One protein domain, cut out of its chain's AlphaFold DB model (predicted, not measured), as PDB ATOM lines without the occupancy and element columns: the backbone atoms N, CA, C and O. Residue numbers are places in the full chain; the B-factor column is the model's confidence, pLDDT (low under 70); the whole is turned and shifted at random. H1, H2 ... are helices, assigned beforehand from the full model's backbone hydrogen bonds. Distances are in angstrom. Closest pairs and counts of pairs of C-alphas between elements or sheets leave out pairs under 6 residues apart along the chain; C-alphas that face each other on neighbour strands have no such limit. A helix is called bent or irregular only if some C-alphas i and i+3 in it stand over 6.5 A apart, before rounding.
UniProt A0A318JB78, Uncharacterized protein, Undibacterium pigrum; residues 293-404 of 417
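What this domain is: This is residues 293 to 404 of the 417 residues of an uncharacterized protein of Undibacterium pigrum (UniProt A0A318JB78). What shape do these helices make? A helical hairpin of H6 and the long H7 packs, through H6, on one side of an up-and-down bundle of H2 to H5, in which each helix runs against the one before it. Residues 398 to 404 stick out. How large is it? The 112 residues hold seven named helices, H1 to H7 in chain order, and no named strand: all helix, only just compact, close to loose, with a radius of gyration of the C-alphas of 15.4 A and spans of 51 by 33 by 20 A.

How they stand to each other: What touches the longest helix? H7, residues 377 to 399, forms a hairpin with H6, residues 362 to 373, at a shallow tilt of 14 degrees, closest at C-alphas 362 and 390, 4.1 A. H7 is irregular, with C-alphas 378 and 381 7.9 A apart, and has a kink of 28 degrees near residue 384. What touches the hub? H5, residues 344 to 357, touches H6 residues 368 to 372 alone, closest at C-alphas 344 and 372, 5.9 A. It touches H4, residues 327 to 336, closest at C-alphas 330 and 350, 6.5 A. With residues 346 to 350 alone it only just touches H3, residues 314 to 323, with 3 pairs of C-alphas within 8 A, closest at 321 and 350, 6.9 A. What remains? H2, residues 298 to 307, touches H3, closest at C-alphas 299 and 320, 4.8 A, and H4, closest at C-alphas 300 and 333, 4.7 A. H1, residues 293 to 296, is close to but not clearly touching H4, closest at C-alphas 296 and 329, 6.8 A. Are the backbones complete? Every O i to N i+4 pair is within hydrogen-bond range in H2 to H6, and 17 of 19 in H7; H1 is too short for one.

Where its parts are: Where are the ends? H1 begins at C-alpha 293 (168.026, 65.983, 192.796), and H7 ends at C-alpha 399 (147.597, 67.635, 231.250). How long are the longer helices? From first to last C-alpha H7 is 33.4 A, H5 20.1 A and H6 16.5 A.

The domain as a whole: Is anything missing or long? The printed part has no cut, and no link is long. The C-alphas farthest apart, of Asn 311 and Lys 402, are 52.1 A apart. Where is confidence low? Mean pLDDT of the printed part is 76.3; 32 residues are under 70, among them 293 to 297, 323 to 329 and 397 to 404.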
ATOM      1  N   VAL A 293     168.198  64.715 192.053       36.69
ATOM      2  CA  VAL A 293     168.026  65.983 192.796       36.69
ATOM      3  C   VAL A 293     167.118  66.988 192.058       36.69
ATOM      4  O   VAL A 293     166.393  67.746 192.690       36.69
ATOM      5  N   ALA A 294     167.103  66.985 190.723       39.16
ATOM      6  CA  ALA A 294     166.219  67.799 189.899       39.16
ATOM      7  C   ALA A 294     164.746  67.372 189.920       39.16
ATOM      8  O   ALA A 294     163.884  68.217 189.685       39.16
ATOM      9  N   ARG A 295     164.455  66.101 190.225       42.03
ATOM     10  CA  ARG A 295     163.088  65.592 190.423       42.03
ATOM     11  C   ARG A 295     162.612  65.731 191.866       42.03
ATOM     12  O   ARG A 295     161.427  65.933 192.085       42.03
ATOM     13  N   ASP A 296     163.525  65.643 192.823       50.97
ATOM     14  CA  ASP A 296     163.192  65.667 194.249       50.97
ATOM     15  C   ASP A 296     162.985  67.080 194.824       50.97
ATOM     16  O   ASP A 296     162.458  67.178 195.926       50.97
ATOM     17  N   ASP A 297     163.390  68.132 194.096       64.00
ATOM     18  CA  ASP A 297     163.135  69.553 194.413       64.00
ATOM     19  C   ASP A 297     162.216  70.214 193.358       64.00
ATOM     20  O   ASP A 297     162.282  71.427 193.106       64.00
ATOM     21  N   LEU A 298     161.446  69.407 192.618       71.69
ATOM     22  CA  LEU A 298     160.668  69.874 191.471       71.69
ATOM     23  C   LEU A 298     159.641  70.924 191.910       71.69
ATOM     24  O   LEU A 298     159.509  71.962 191.256       71.69
ATOM     25  N   LEU A 299     158.955  70.682 193.031       78.00
ATOM     26  CA  LEU A 299     157.962  71.604 193.565       78.00
ATOM     27  C   LEU A 299     158.618  72.926 193.967       78.00
ATOM     28  O   LEU A 299     158.190  73.976 193.485       78.00
ATOM     29  N   ARG A 300     159.717  72.891 194.726       79.50
ATOM     30  CA  ARG A 300     160.445  74.102 195.131       79.50
ATOM     31  C   ARG A 300     160.957  74.903 193.943       79.50
ATOM     32  O   ARG A 300     160.935  76.134 193.968       79.50
ATOM     33  N   ARG A 301     161.427  74.237 192.886       76.75
ATOM     34  CA  ARG A 301     161.878  74.906 191.654       76.75
ATOM     35  C   ARG A 301     160.732  75.635 190.960       76.75
ATOM     36  O   ARG A 301     160.901  76.800 190.600       76.75
ATOM     37  N   TYR A 302     159.580  74.986 190.788       78.81
ATOM     38  CA  TYR A 302     158.415  75.633 190.178       78.81
ATOM     39  C   TYR A 302     157.828  76.731 191.065       78.81
ATOM     40  O   TYR A 302     157.448  77.776 190.542       78.81
ATOM     41  N   ALA A 303     157.846  76.556 192.387       80.12
ATOM     42  CA  ALA A 303     157.463  77.597 193.332       80.12
ATOM     43  C   ALA A 303     158.365  78.827 193.209       80.12
ATOM     44  O   ALA A 303     157.860  79.932 193.058       80.12
ATOM     45  N   LYS A 304     159.693  78.660 193.163       81.06
ATOM     46  CA  LYS A 304     160.620  79.783 192.937       81.06
ATOM     47  C   LYS A 304     160.364  80.503 191.613       81.06
ATOM     48  O   LYS A 304     160.297  81.726 191.610       81.06
ATOM     49  N   LYS A 305     160.171  79.768 190.512       80.19
ATOM     50  CA  LYS A 305     159.841  80.372 189.206       80.19
ATOM     51  C   LYS A 305     158.537  81.168 189.254       80.19
ATOM     52  O   LYS A 305     158.484  82.279 188.738       80.19
ATOM     53  N   TYR A 306     157.512  80.620 189.907       82.88
ATOM     54  CA  TYR A 306     156.236  81.299 190.138       82.88
ATOM     55  C   TYR A 306     156.416  82.576 190.970       82.88
ATOM     56  O   TYR A 306     155.986  83.652 190.561       82.88
ATOM     57  N   LEU A 307     157.135  82.491 192.090       81.69
ATOM     58  CA  LEU A 307     157.403  83.619 192.986       81.69
ATOM     59  C   LEU A 307     158.281  84.706 192.343       81.69
ATOM     60  O   LEU A 307     158.133  85.883 192.669       81.69
ATOM     61  N   ASN A 308     159.175  84.347 191.423       81.94
ATOM     62  CA  ASN A 308     160.027  85.295 190.701       81.94
ATOM     63  C   ASN A 308     159.381  85.856 189.421       81.94
ATOM     64  O   ASN A 308     160.009  86.660 188.740       81.94
ATOM     65  N   ALA A 309     158.154  85.442 189.083       77.81
ATOM     66  CA  ALA A 309     157.496  85.761 187.811       77.81
ATOM     67  C   ALA A 309     158.294  85.324 186.553       77.81
ATOM     68  O   ALA A 309     158.088  85.841 185.457       77.81
ATOM     69  N   GLU A 310     159.173  84.325 186.681       58.25
ATOM     70  CA  GLU A 310     160.008  83.779 185.601       58.25
ATOM     71  C   GLU A 310     159.236  82.714 184.796       58.25
ATOM     72  O   GLU A 310     159.493  81.514 184.919       58.25
ATOM     73  N   ASN A 311     158.244  83.128 183.994       57.84
ATOM     74  CA  ASN A 311     157.367  82.217 183.229       57.84
ATOM     75  C   ASN A 311     156.673  81.139 184.094       57.84
ATOM     76  O   ASN A 311     156.347  80.048 183.618       57.84
ATOM     77  N   GLY A 312     156.471  81.414 185.386       58.78
ATOM     78  CA  GLY A 312     155.859  80.480 186.323       58.78
ATOM     79  C   GLY A 312     154.355  80.356 186.099       58.78
ATOM     80  O   GLY A 312     153.576  81.106 186.675       58.78
ATOM     81  N   ASP A 313     153.945  79.397 185.273       68.69
ATOM     82  CA  ASP A 313     152.538  79.026 185.127       68.69
ATOM     83  C   ASP A 313     152.047  78.329 186.403       68.69
ATOM     84  O   ASP A 313     152.619  77.323 186.845       68.69
ATOM     85  N   LEU A 314     150.947  78.833 186.962       74.56
ATOM     86  CA  LEU A 314     150.257  78.238 188.102       74.56
ATOM     87  C   LEU A 314     149.931  76.749 187.868       74.56
ATOM     88  O   LEU A 314     149.977  75.946 188.798       74.56
ATOM     89  N   ARG A 315     149.671  76.340 186.619       69.44
ATOM     90  CA  ARG A 315     149.433  74.932 186.260       69.44
ATOM     91  C   ARG A 315     150.630  74.039 186.576       69.44
ATOM     92  O   ARG A 315     150.441  72.951 187.116       69.44
ATOM     93  N   TRP A 316     151.852  74.485 186.283       69.19
ATOM     94  CA  TRP A 316     153.061  73.700 186.560       69.19
ATOM     95  C   TRP A 316     153.343  73.592 188.057       69.19
ATOM     96  O   TRP A 316     153.771  72.534 188.515       69.19
ATOM     97  N   LEU A 317     153.024  74.639 188.822       74.56
ATOM     98  CA  LEU A 317     153.082  74.608 190.282       74.56
ATOM     99  C   LEU A 317     152.122  73.548 190.856       74.56
ATOM    100  O   LEU A 317     152.538  72.717 191.664       74.56
ATOM    101  N   TRP A 318     150.875  73.506 190.379       74.88
ATOM    102  CA  TRP A 318     149.893  72.495 190.789       74.88
ATOM    103  C   TRP A 318     150.282  71.068 190.391       74.88
ATOM    104  O   TRP A 318     150.127  70.147 191.195       74.88
ATOM    105  N   ILE A 319     150.808  70.869 189.178       67.25
ATOM    106  CA  ILE A 319     151.319  69.561 188.733       67.25
ATOM    107  C   ILE A 319     152.459  69.107 189.649       67.25
ATOM    108  O   ILE A 319     152.443  67.973 190.130       67.25
ATOM    109  N   ALA A 320     153.413  69.999 189.937       71.62
ATOM    110  CA  ALA A 320     154.536  69.692 190.810       71.62
ATOM    111  C   ALA A 320     154.076  69.385 192.243       71.62
ATOM    112  O   ALA A 320     154.506  68.386 192.810       71.62
ATOM    113  N   GLY A 321     153.135  70.155 192.801       71.50
ATOM    114  CA  GLY A 321     152.582  69.903 194.138       71.50
ATOM    115  C   GLY A 321     151.853  68.564 194.238       71.50
ATOM    116  O   GLY A 321     152.047  67.808 195.193       71.50
ATOM    117  N   ARG A 322     151.067  68.200 193.218       72.94
ATOM    118  CA  ARG A 322     150.395  66.893 193.159       72.94
ATOM    119  C   ARG A 322     151.379  65.734 193.029       72.94
ATOM    120  O   ARG A 322     151.184  64.705 193.673       72.94
ATOM    121  N   ALA A 323     152.457  65.916 192.274       66.56
ATOM    122  CA  ALA A 323     153.513  64.917 192.118       66.56
ATOM    123  C   ALA A 323     154.488  64.847 193.312       66.56
ATOM    124  O   ALA A 323     155.165  63.834 193.479       66.56
ATOM    125  N   ALA A 324     154.564  65.893 194.144       67.94
ATOM    126  CA  ALA A 324     155.541  66.002 195.223       67.94
ATOM    127  C   ALA A 324     155.296  64.966 196.321       67.94
ATOM    128  O   ALA A 324     154.424  65.141 197.161       67.94
ATOM    129  N   ASN A 325     156.077  63.894 196.342       66.62
ATOM    130  CA  ASN A 325     156.008  62.879 197.396       66.62
ATOM    131  C   ASN A 325     157.151  63.025 198.412       66.62
ATOM    132  O   ASN A 325     157.351  62.158 199.256       66.62
ATOM    133  N   ASN A 326     157.892  64.130 198.325       65.62
ATOM    134  CA  ASN A 326     158.997  64.458 199.206       65.62
ATOM    135  C   ASN A 326     158.547  65.498 200.242       65.62
ATOM    136  O   ASN A 326     158.266  66.643 199.889       65.62
ATOM    137  N   PHE A 327     158.526  65.105 201.520       65.88
ATOM    138  CA  PHE A 327     158.169  65.970 202.650       65.88
ATOM    139  C   PHE A 327     158.987  67.274 202.671       65.88
ATOM    140  O   PHE A 327     158.448  68.349 202.911       65.88
ATOM    141  N   ILE A 328     160.284  67.192 202.359       64.56
ATOM    142  CA  ILE A 328     161.217  68.329 202.405       64.56
ATOM    143  C   ILE A 328     160.923  69.321 201.289       64.56
ATOM    144  O   ILE A 328     160.930  70.522 201.525       64.56
ATOM    145  N   ASP A 329     160.660  68.823 200.081       67.00
ATOM    146  CA  ASP A 329     160.353  69.672 198.929       67.00
ATOM    147  C   ASP A 329     159.096  70.503 199.208       67.00
ATOM    148  O   ASP A 329     159.056  71.700 198.928       67.00
ATOM    149  N   ILE A 330     158.102  69.893 199.865       78.69
ATOM    150  CA  ILE A 330     156.880  70.577 200.289       78.69
ATOM    151  C   ILE A 330     157.172  71.617 201.383       78.69
ATOM    152  O   ILE A 330     156.815  72.781 201.203       78.69
ATOM    153  N   VAL A 331     157.865  71.252 202.472       74.44
ATOM    154  CA  VAL A 331     158.202  72.199 203.559       74.44
ATOM    155  C   VAL A 331     159.050  73.363 203.039       74.44
ATOM    156  O   VAL A 331     158.699  74.520 203.242       74.44
ATOM    157  N   CYS A 332     160.119  73.090 202.288       71.38
ATOM    158  CA  CYS A 332     160.979  74.130 201.724       71.38
ATOM    159  C   CYS A 332     160.257  75.026 200.708       71.38
ATOM    160  O   CYS A 332     160.694  76.153 200.475       71.38
ATOM    161  N   THR A 333     159.194  74.529 200.072       78.38
ATOM    162  CA  THR A 333     158.336  75.330 199.192       78.38
ATOM    163  C   THR A 333     157.467  76.298 199.981       78.38
ATOM    164  O   THR A 333     157.361  77.463 199.607       78.38
ATOM    165  N   LEU A 334     156.888  75.842 201.092       79.12
ATOM    166  CA  LEU A 334     156.149  76.710 202.007       79.12
ATOM    167  C   LEU A 334     157.076  77.775 202.618       79.12
ATOM    168  O   LEU A 334     156.748  78.958 202.607       79.12
ATOM    169  N   GLU A 335     158.282  77.388 203.045       73.25
ATOM    170  CA  GLU A 335     159.276  78.310 203.619       73.25
ATOM    171  C   GLU A 335     159.810  79.341 202.614       73.25
ATOM    172  O   GLU A 335     160.157  80.461 202.992       73.25
ATOM    173  N   CYS A 336     159.911  78.988 201.326       74.88
ATOM    174  CA  CYS A 336     160.416  79.923 200.322       74.88
ATOM    175  C   CYS A 336     159.394  81.003 199.938       74.88
ATOM    176  O   CYS A 336     159.768  81.992 199.304       74.88
ATOM    177  N   ASP A 337     158.128  80.851 200.335       78.81
ATOM    178  CA  ASP A 337     157.065  81.831 200.120       78.81
ATOM    179  C   ASP A 337     157.041  82.929 201.197       78.81
ATOM    180  O   ASP A 337     156.015  83.237 201.801       78.81
ATOM    181  N   LEU A 338     158.192  83.570 201.417       71.06
ATOM    182  CA  LEU A 338     158.347  84.638 202.416       71.06
ATOM    183  C   LEU A 338     157.359  85.801 202.210       71.06
ATOM    184  O   LEU A 338     156.970  86.468 203.164       71.06
ATOM    185  N   GLY A 339     156.958  86.048 200.959       72.94
ATOM    186  CA  GLY A 339     156.026  87.114 200.584       72.94
ATOM    187  C   GLY A 339     154.549  86.715 200.603       72.94
ATOM    188  O   GLY A 339     153.723  87.552 200.250       72.94
ATOM    189  N   ARG A 340     154.213  85.466 200.960       76.69
ATOM    190  CA  ARG A 340     152.842  84.921 200.955       76.69
ATOM    191  C   ARG A 340     152.120  85.061 199.612       76.69
ATOM    192  O   ARG A 340     150.939  85.387 199.551       76.69
ATOM    193  N   ARG A 341     152.858  84.847 198.525       82.94
ATOM    194  CA  ARG A 341     152.393  84.997 197.141       82.94
ATOM    195  C   ARG A 341     151.904  83.684 196.535       82.94
ATOM    196  O   ARG A 341     151.282  83.723 195.472       82.94
ATOM    197  N   LEU A 342     152.169  82.533 197.161       86.25
ATOM    198  CA  LEU A 342     151.554  81.279 196.727       86.25
ATOM    199  C   LEU A 342     150.035  81.324 196.974       86.25
ATOM    200  O   LEU A 342     149.607  81.839 198.011       86.25
ATOM    201  N   PRO A 343     149.213  80.772 196.061       89.50
ATOM    202  CA  PRO A 343     147.766  80.721 196.243       89.50
ATOM    203  C   PRO A 343     147.362  79.978 197.519       89.50
ATOM    204  O   PRO A 343     147.938  78.944 197.859       89.50
ATOM    205  N   ALA A 344     146.366  80.510 198.227       86.62
ATOM    206  CA  ALA A 344     145.933  79.989 199.522       86.62
ATOM    207  C   ALA A 344     145.420  78.539 199.445       86.62
ATOM    208  O   ALA A 344     145.738  77.731 200.307       86.62
ATOM    209  N   ASP A 345     144.687  78.200 198.387       86.81
ATOM    210  CA  ASP A 345     144.210  76.848 198.076       86.81
ATOM    211  C   ASP A 345     145.357  75.866 197.788       86.81
ATOM    212  O   ASP A 345     145.308  74.706 198.197       86.81
ATOM    213  N   PHE A 346     146.422  76.330 197.133       88.38
ATOM    214  CA  PHE A 346     147.624  75.529 196.919       88.38
ATOM    215  C   PHE A 346     148.384  75.272 198.223       88.38
ATOM    216  O   PHE A 346     148.800  74.145 198.485       88.38
ATOM    217  N   VAL A 347     148.540  76.302 199.057       88.94
ATOM    218  CA  VAL A 347     149.164  76.185 200.382       88.94
ATOM    219  C   VAL A 347     148.375  75.223 201.268       88.94
ATOM    220  O   VAL A 347     148.966  74.333 201.878       88.94
ATOM    221  N   ASP A 348     147.047  75.344 201.279       92.19
ATOM    222  CA  ASP A 348     146.155  74.439 202.000       92.19
ATOM    223  C   ASP A 348     146.354  72.979 201.570       92.19
ATOM    224  O   ASP A 348     146.577  72.101 202.403       92.19
ATOM    225  N   TYR A 349     146.380  72.737 200.257       91.75
ATOM    226  CA  TYR A 349     146.645  71.419 199.685       91.75
ATOM    227  C   TYR A 349     148.010  70.851 200.112       91.75
ATOM    228  O   TYR A 349     148.120  69.664 200.426       91.75
ATOM    229  N   LEU A 350     149.062  71.675 200.133       86.12
ATOM    230  CA  LEU A 350     150.391  71.239 200.567       86.12
ATOM    231  C   LEU A 350     150.410  70.849 202.049       86.12
ATOM    232  O   LEU A 350     151.000  69.823 202.388       86.12
ATOM    233  N   TYR A 351     149.735  71.606 202.917       88.94
ATOM    234  CA  TYR A 351     149.589  71.242 204.327       88.94
ATOM    235  C   TYR A 351     148.777  69.959 204.514       88.94
ATOM    236  O   TYR A 351     149.198  69.080 205.260       88.94
ATOM    237  N   GLU A 352     147.667  69.782 203.792       88.56
ATOM    238  CA  GLU A 352     146.908  68.523 203.794       88.56
ATOM    239  C   GLU A 352     147.768  67.338 203.352       88.56
ATOM    240  O   GLU A 352     147.715  66.262 203.945       88.56
ATOM    241  N   LYS A 353     148.629  67.537 202.353       83.44
ATOM    242  CA  LYS A 353     149.567  66.503 201.925       83.44
ATOM    243  C   LYS A 353     150.595  66.187 203.008       83.44
ATOM    244  O   LYS A 353     150.813  65.012 203.302       83.44
ATOM    245  N   LEU A 354     151.170  67.202 203.649       79.75
ATOM    246  CA  LEU A 354     152.068  67.014 204.790       79.75
ATOM    247  C   LEU A 354     151.370  66.268 205.940       79.75
ATOM    248  O   LEU A 354     151.987  65.379 206.521       79.75
ATOM    249  N   HIS A 355     150.089  66.544 206.217       77.06
ATOM    250  CA  HIS A 355     149.294  65.822 207.222       77.06
ATOM    251  C   HIS A 355     149.177  64.322 206.933       77.06
ATOM    252  O   HIS A 355     149.093  63.520 207.860       77.06
ATOM    253  N   THR A 356     149.162  63.924 205.657       77.88
ATOM    254  CA  THR A 356     149.157  62.496 205.289       77.88
ATOM    255  C   THR A 356     150.527  61.832 205.432       77.88
ATOM    256  O   THR A 356     150.605  60.610 205.527       77.88
ATOM    257  N   MET A 357     151.605  62.622 205.437       69.88
ATOM    258  CA  MET A 357     152.988  62.139 205.500       69.88
ATOM    259  C   MET A 357     153.548  62.110 206.922       69.88
ATOM    260  O   MET A 357     154.410  61.289 207.222       69.88
ATOM    261  N   ALA A 358     153.096  63.025 207.777       65.75
ATOM    262  CA  ALA A 358     153.562  63.176 209.144       65.75
ATOM    263  C   ALA A 358     152.436  63.678 210.045       65.75
ATOM    264  O   ALA A 358     151.541  64.408 209.620       65.75
ATOM    265  N   SER A 359     152.522  63.333 211.326       67.69
ATOM    266  CA  SER A 359     151.619  63.909 212.318       67.69
ATOM    267  C   SER A 359     152.033  65.346 212.633       67.69
ATOM    268  O   SER A 359     153.209  65.607 212.862       67.69
ATOM    269  N   PHE A 360     151.070  66.267 212.644       69.50
ATOM    270  CA  PHE A 360     151.312  67.679 212.954       69.50
ATOM    271  C   PHE A 360     151.246  67.931 214.446       69.50
ATOM    272  O   PHE A 360     150.346  67.412 215.116       69.50
ATOM    273  N   ASN A 361     152.128  68.806 214.919       68.06
ATOM    274  CA  ASN A 361     152.036  69.364 216.251       68.06
ATOM    275  C   ASN A 361     151.214  70.647 216.307       68.06
ATOM    276  O   ASN A 361     150.712  71.152 215.302       68.06
ATOM    277  N   ALA A 362     151.022  71.159 217.522       74.25
ATOM    278  CA  ALA A 362     150.231  72.364 217.725       74.25
ATOM    279  C   ALA A 362     150.772  73.572 216.945       74.25
ATOM    280  O   ALA A 362     149.976  74.341 216.412       74.25
ATOM    281  N   ASP A 363     152.093  73.719 216.850       75.12
ATOM    282  CA  ASP A 363     152.722  74.824 216.121       75.12
ATOM    283  C   ASP A 363     152.498  74.685 214.612       75.12
ATOM    284  O   ASP A 363     152.259  75.677 213.934       75.12
ATOM    285  N   ASP A 364     152.494  73.458 214.094       77.62
ATOM    286  CA  ASP A 364     152.226  73.169 212.687       77.62
ATOM    287  C   ASP A 364     150.771  73.498 212.310       77.62
ATOM    288  O   ASP A 364     150.512  74.101 211.267       77.62
ATOM    289  N   TYR A 365     149.811  73.146 213.177       81.62
ATOM    290  CA  TYR A 365     148.403  73.529 213.016       81.62
ATOM    291  C   TYR A 365     148.209  75.048 213.096       81.62
ATOM    292  O   TYR A 365     147.413  75.605 212.338       81.62
ATOM    293  N   GLU A 366     148.925  75.726 213.997       79.75
ATOM    294  CA  GLU A 366     148.914  77.189 214.089       79.75
ATOM    295  C   GLU A 366     149.504  77.833 212.837       79.75
ATOM    296  O   GLU A 366     148.887  78.731 212.271       79.75
ATOM    297  N   GLN A 367     150.652  77.348 212.368       82.38
ATOM    298  CA  GLN A 367     151.302  77.860 211.171       82.38
ATOM    299  C   GLN A 367     150.409  77.688 209.938       82.38
ATOM    300  O   GLN A 367     150.204  78.655 209.207       82.38
ATOM    301  N   HIS A 368     149.798  76.511 209.752       88.50
ATOM    302  CA  HIS A 368     148.821  76.276 208.682       88.50
ATOM    303  C   HIS A 368     147.644  77.252 208.781       88.50
ATOM    304  O   HIS A 368     147.296  77.895 207.792       88.50
ATOM    305  N   ALA A 369     147.066  77.433 209.972       86.31
ATOM    306  CA  ALA A 369     145.973  78.379 210.175       86.31
ATOM    307  C   ALA A 369     146.372  79.821 209.824       86.31
ATOM    308  O   ALA A 369     145.639  80.512 209.116       86.31
ATOM    309  N   TYR A 370     147.541  80.274 210.284       87.12
ATOM    310  CA  TYR A 370     148.050  81.611 209.995       87.12
ATOM    311  C   TYR A 370     148.333  81.804 208.509       87.12
ATOM    312  O   TYR A 370     147.992  82.847 207.953       87.12
ATOM    313  N   ASP A 371     148.904  80.803 207.844       83.38
ATOM    314  CA  ASP A 371     149.186  80.882 206.418       83.38
ATOM    315  C   ASP A 371     147.915  80.986 205.567       83.38
ATOM    316  O   ASP A 371     147.934  81.688 204.551       83.38
ATOM    317  N   LEU A 372     146.809  80.376 206.001       88.12
ATOM    318  CA  LEU A 372     145.499  80.551 205.371       88.12
ATOM    319  C   LEU A 372     144.922  81.952 205.622       88.12
ATOM    320  O   LEU A 372     144.590  82.653 204.662       88.12
ATOM    321  N   LEU A 373     144.869  82.387 206.888       88.12
ATOM    322  CA  LEU A 373     144.301  83.687 207.290       88.12
ATOM    323  C   LEU A 373     145.002  84.867 206.616       88.12
ATOM    324  O   LEU A 373     144.372  85.850 206.237       88.12
ATOM    325  N   LEU A 374     146.323  84.775 206.455       84.25
ATOM    326  CA  LEU A 374     147.131  85.857 205.897       84.25
ATOM    327  C   LEU A 374     147.028  85.960 204.372       84.25
ATOM    328  O   LEU A 374     147.548  86.921 203.806       84.25
ATOM    329  N   ARG A 375     146.386  84.989 203.711       85.69
ATOM    330  CA  ARG A 375     146.249  84.947 202.251       85.69
ATOM    331  C   ARG A 375     144.813  85.133 201.775       85.69
ATOM    332  O   ARG A 375     144.619  85.711 200.708       85.69
ATOM    333  N   SER A 376     143.806  84.642 202.501       87.75
ATOM    334  CA  SER A 376     142.411  84.792 202.073       87.75
ATOM    335  C   SER A 376     141.402  84.574 203.200       87.75
ATOM    336  O   SER A 376     141.489  83.589 203.928       87.75
ATOM    337  N   SER A 377     140.372  85.427 203.252       87.81
ATOM    338  CA  SER A 377     139.245  85.307 204.189       87.81
ATOM    339  C   SER A 377     138.320  84.118 203.907       87.81
ATOM    340  O   SER A 377     137.533  83.715 204.758       87.81
ATOM    341  N   GLN A 378     138.417  83.497 202.725       91.25
ATOM    342  CA  GLN A 378     137.613  82.312 202.395       91.25
ATOM    343  C   GLN A 378     137.943  81.096 203.280       91.25
ATOM    344  O   GLN A 378     137.175  80.137 203.320       91.25
ATOM    345  N   PHE A 379     139.079  81.127 203.985       92.19
ATOM    346  CA  PHE A 379     139.547  80.048 204.850       92.19
ATOM    347  C   PHE A 379     139.376  80.333 206.350       92.19
ATOM    348  O   PHE A 379     139.845  79.533 207.159       92.19
ATOM    349  N   ASP A 380     138.688  81.410 206.744       91.38
ATOM    350  CA  ASP A 380     138.569  81.832 208.149       91.38
ATOM    351  C   ASP A 380     138.016  80.726 209.064       91.38
ATOM    352  O   ASP A 380     138.583  80.439 210.121       91.38
ATOM    353  N   GLU A 381     136.954  80.035 208.640       94.25
ATOM    354  CA  GLU A 381     136.378  78.929 209.418       94.25
ATOM    355  C   GLU A 381     137.332  77.729 209.516       94.25
ATOM    356  O   GLU A 381     137.473  77.128 210.584       94.25
ATOM    357  N   LYS A 382     138.058  77.400 208.438       95.12
ATOM    358  CA  LYS A 382     139.051  76.315 208.465       95.12
ATOM    359  C   LYS A 382     140.210  76.666 209.398       95.12
ATOM    360  O   LYS A 382     140.581  75.847 210.237       95.12
ATOM    361  N   ALA A 383     140.737  77.882 209.305       92.44
ATOM    362  CA  ALA A 383     141.799  78.365 210.177       92.44
ATOM    363  C   ALA A 383     141.373  78.364 211.651       92.44
ATOM    364  O   ALA A 383     142.125  77.908 212.512       92.44
ATOM    365  N   LYS A 384     140.139  78.776 211.954       94.81
ATOM    366  CA  LYS A 384     139.571  78.701 213.307       94.81
ATOM    367  C   LYS A 384     139.538  77.267 213.840       94.81
ATOM    368  O   LYS A 384     139.935  77.039 214.982       94.81
ATOM    369  N   LEU A 385     139.118  76.297 213.026       94.94
ATOM    370  CA  LEU A 385     139.142  74.878 213.402       94.94
ATOM    371  C   LEU A 385     140.573  74.366 213.636       94.94
ATOM    372  O   LEU A 385     140.806  73.615 214.582       94.94
ATOM    373  N   LEU A 386     141.539  74.779 212.811       92.81
ATOM    374  CA  LEU A 386     142.954  74.421 212.977       92.81
ATOM    375  C   LEU A 386     143.536  74.999 214.280       92.81
ATOM    376  O   LEU A 386     144.162  74.266 215.043       92.81
ATOM    377  N   LEU A 387     143.243  76.262 214.608       91.69
ATOM    378  CA  LEU A 387     143.643  76.880 215.882       91.69
ATOM    379  C   LEU A 387     143.008  76.183 217.093       91.69
ATOM    380  O   LEU A 387     143.664  75.986 218.116       91.69
ATOM    381  N   GLN A 388     141.745  75.758 216.987       93.31
ATOM    382  CA  GLN A 388     141.097  74.963 218.034       93.31
ATOM    383  C   GLN A 388     141.796  73.613 218.236       93.31
ATOM    384  O   GLN A 388     142.016  73.209 219.380       93.31
ATOM    385  N   LYS A 389     142.196  72.939 217.149       89.56
ATOM    386  CA  LYS A 389     142.990  71.700 217.219       89.56
ATOM    387  C   LYS A 389     144.344  71.938 217.888       89.56
ATOM    388  O   LYS A 389     144.705  71.180 218.785       89.56
ATOM    389  N   ALA A 390     145.055  73.005 217.522       83.06
ATOM    390  CA  ALA A 390     146.325  73.368 218.151       83.06
ATOM    391  C   ALA A 390     146.180  73.627 219.658       83.06
ATOM    392  O   ALA A 390     146.938  73.091 220.468       83.06
ATOM    393  N   ALA A 391     145.158  74.391 220.056       85.69
ATOM    394  CA  ALA A 391     144.873  74.673 221.460       85.69
ATOM    395  C   ALA A 391     144.528  73.398 222.248       85.69
ATOM    396  O   ALA A 391     144.993  73.230 223.378       85.69
ATOM    397  N   ALA A 392     143.747  72.486 221.660       85.75
ATOM    398  CA  ALA A 392     143.433  71.193 222.263       85.75
ATOM    399  C   ALA A 392     144.691  70.327 222.444       85.75
ATOM    400  O   ALA A 392     144.882  69.747 223.513       85.75
ATOM    401  N   LEU A 393     145.584  70.296 221.448       75.19
ATOM    402  CA  LEU A 393     146.870  69.599 221.548       75.19
ATOM    403  C   LEU A 393     147.744  70.190 222.660       75.19
ATOM    404  O   LEU A 393     148.213  69.445 223.516       75.19
ATOM    405  N   ARG A 394     147.891  71.520 222.735       78.56
ATOM    406  CA  ARG A 394     148.660  72.180 223.810       78.56
ATOM    407  C   ARG A 394     148.093  71.910 225.204       78.56
ATOM    408  O   ARG A 394     148.862  71.789 226.155       78.56
ATOM    409  N   ARG A 395     146.766  71.813 225.352       80.31
ATOM    410  CA  ARG A 395     146.143  71.416 226.628       80.31
ATOM    411  C   ARG A 395     146.493  69.978 226.995       80.31
ATOM    412  O   ARG A 395     146.960  69.763 228.108       80.31
ATOM    413  N   ARG A 396     146.403  69.040 226.047       71.81
ATOM    414  CA  ARG A 396     146.827  67.644 226.262       71.81
ATOM    415  C   ARG A 396     148.293  67.538 226.685       71.81
ATOM    416  O   ARG A 396     148.588  66.795 227.612       71.81
ATOM    417  N   VAL A 397     149.203  68.317 226.085       66.25
ATOM    418  CA  VAL A 397     150.617  68.379 226.527       66.25
ATOM    419  C   VAL A 397     150.705  68.732 228.015       66.25
ATOM    420  O   VAL A 397     151.407  68.070 228.774       66.25
ATOM    421  N   LYS A 398     149.985  69.779 228.442       66.56
ATOM    422  CA  LYS A 398     150.011  70.279 229.826       66.56
ATOM    423  C   LYS A 398     149.384  69.303 230.823       66.56
ATOM    424  O   LYS A 398     149.870  69.191 231.943       66.56
ATOM    425  N   GLU A 399     148.323  68.612 230.423       65.56
ATOM    426  CA  GLU A 399     147.597  67.635 231.250       65.56
ATOM    427  C   GLU A 399     148.359  66.313 231.417       65.56
ATOM    428  O   GLU A 399     148.106  65.550 232.349       65.56
ATOM    429  N   HIS A 400     149.353  66.069 230.565       60.00
ATOM    430  CA  HIS A 400     150.222  64.906 230.630       60.00
ATOM    431  C   HIS A 400     151.684  65.335 230.854       60.00
ATOM    432  O   HIS A 400     152.514  65.219 229.949       60.00
ATOM    433  N   PRO A 401     152.059  65.768 232.076       52.78
ATOM    434  CA  PRO A 401     153.417  66.226 232.394       52.78
ATOM    435  C   PRO A 401     154.500  65.159 232.164       52.78
ATOM    436  O   PRO A 401     155.670  65.503 232.017       52.78
ATOM    437  N   LYS A 402     154.125  63.876 232.036       49.25
ATOM    438  CA  LYS A 402     155.017  62.798 231.568       49.25
ATOM    439  C   LYS A 402     155.593  63.058 230.165       49.25
ATOM    440  O   LYS A 402     156.672  62.566 229.866       49.25
ATOM    441  N   TYR A 403     154.913  63.850 229.334       47.03
ATOM    442  CA  TYR A 403     155.394  64.274 228.016       47.03
ATOM    443  C   TYR A 403     156.306  65.508 228.060       47.03
ATOM    444  O   TYR A 403     157.085  65.718 227.137       47.03
ATOM    445  N   VAL A 404     156.222  66.308 229.129       44.03
ATOM    446  CA  VAL A 404     157.012  67.535 229.345       44.03
ATOM    447  C   VAL A 404     158.297  67.238 230.134       44.03
ATOM    448  O   VAL A 404     159.286  67.945 229.996       44.03
TER     449      VAL A 404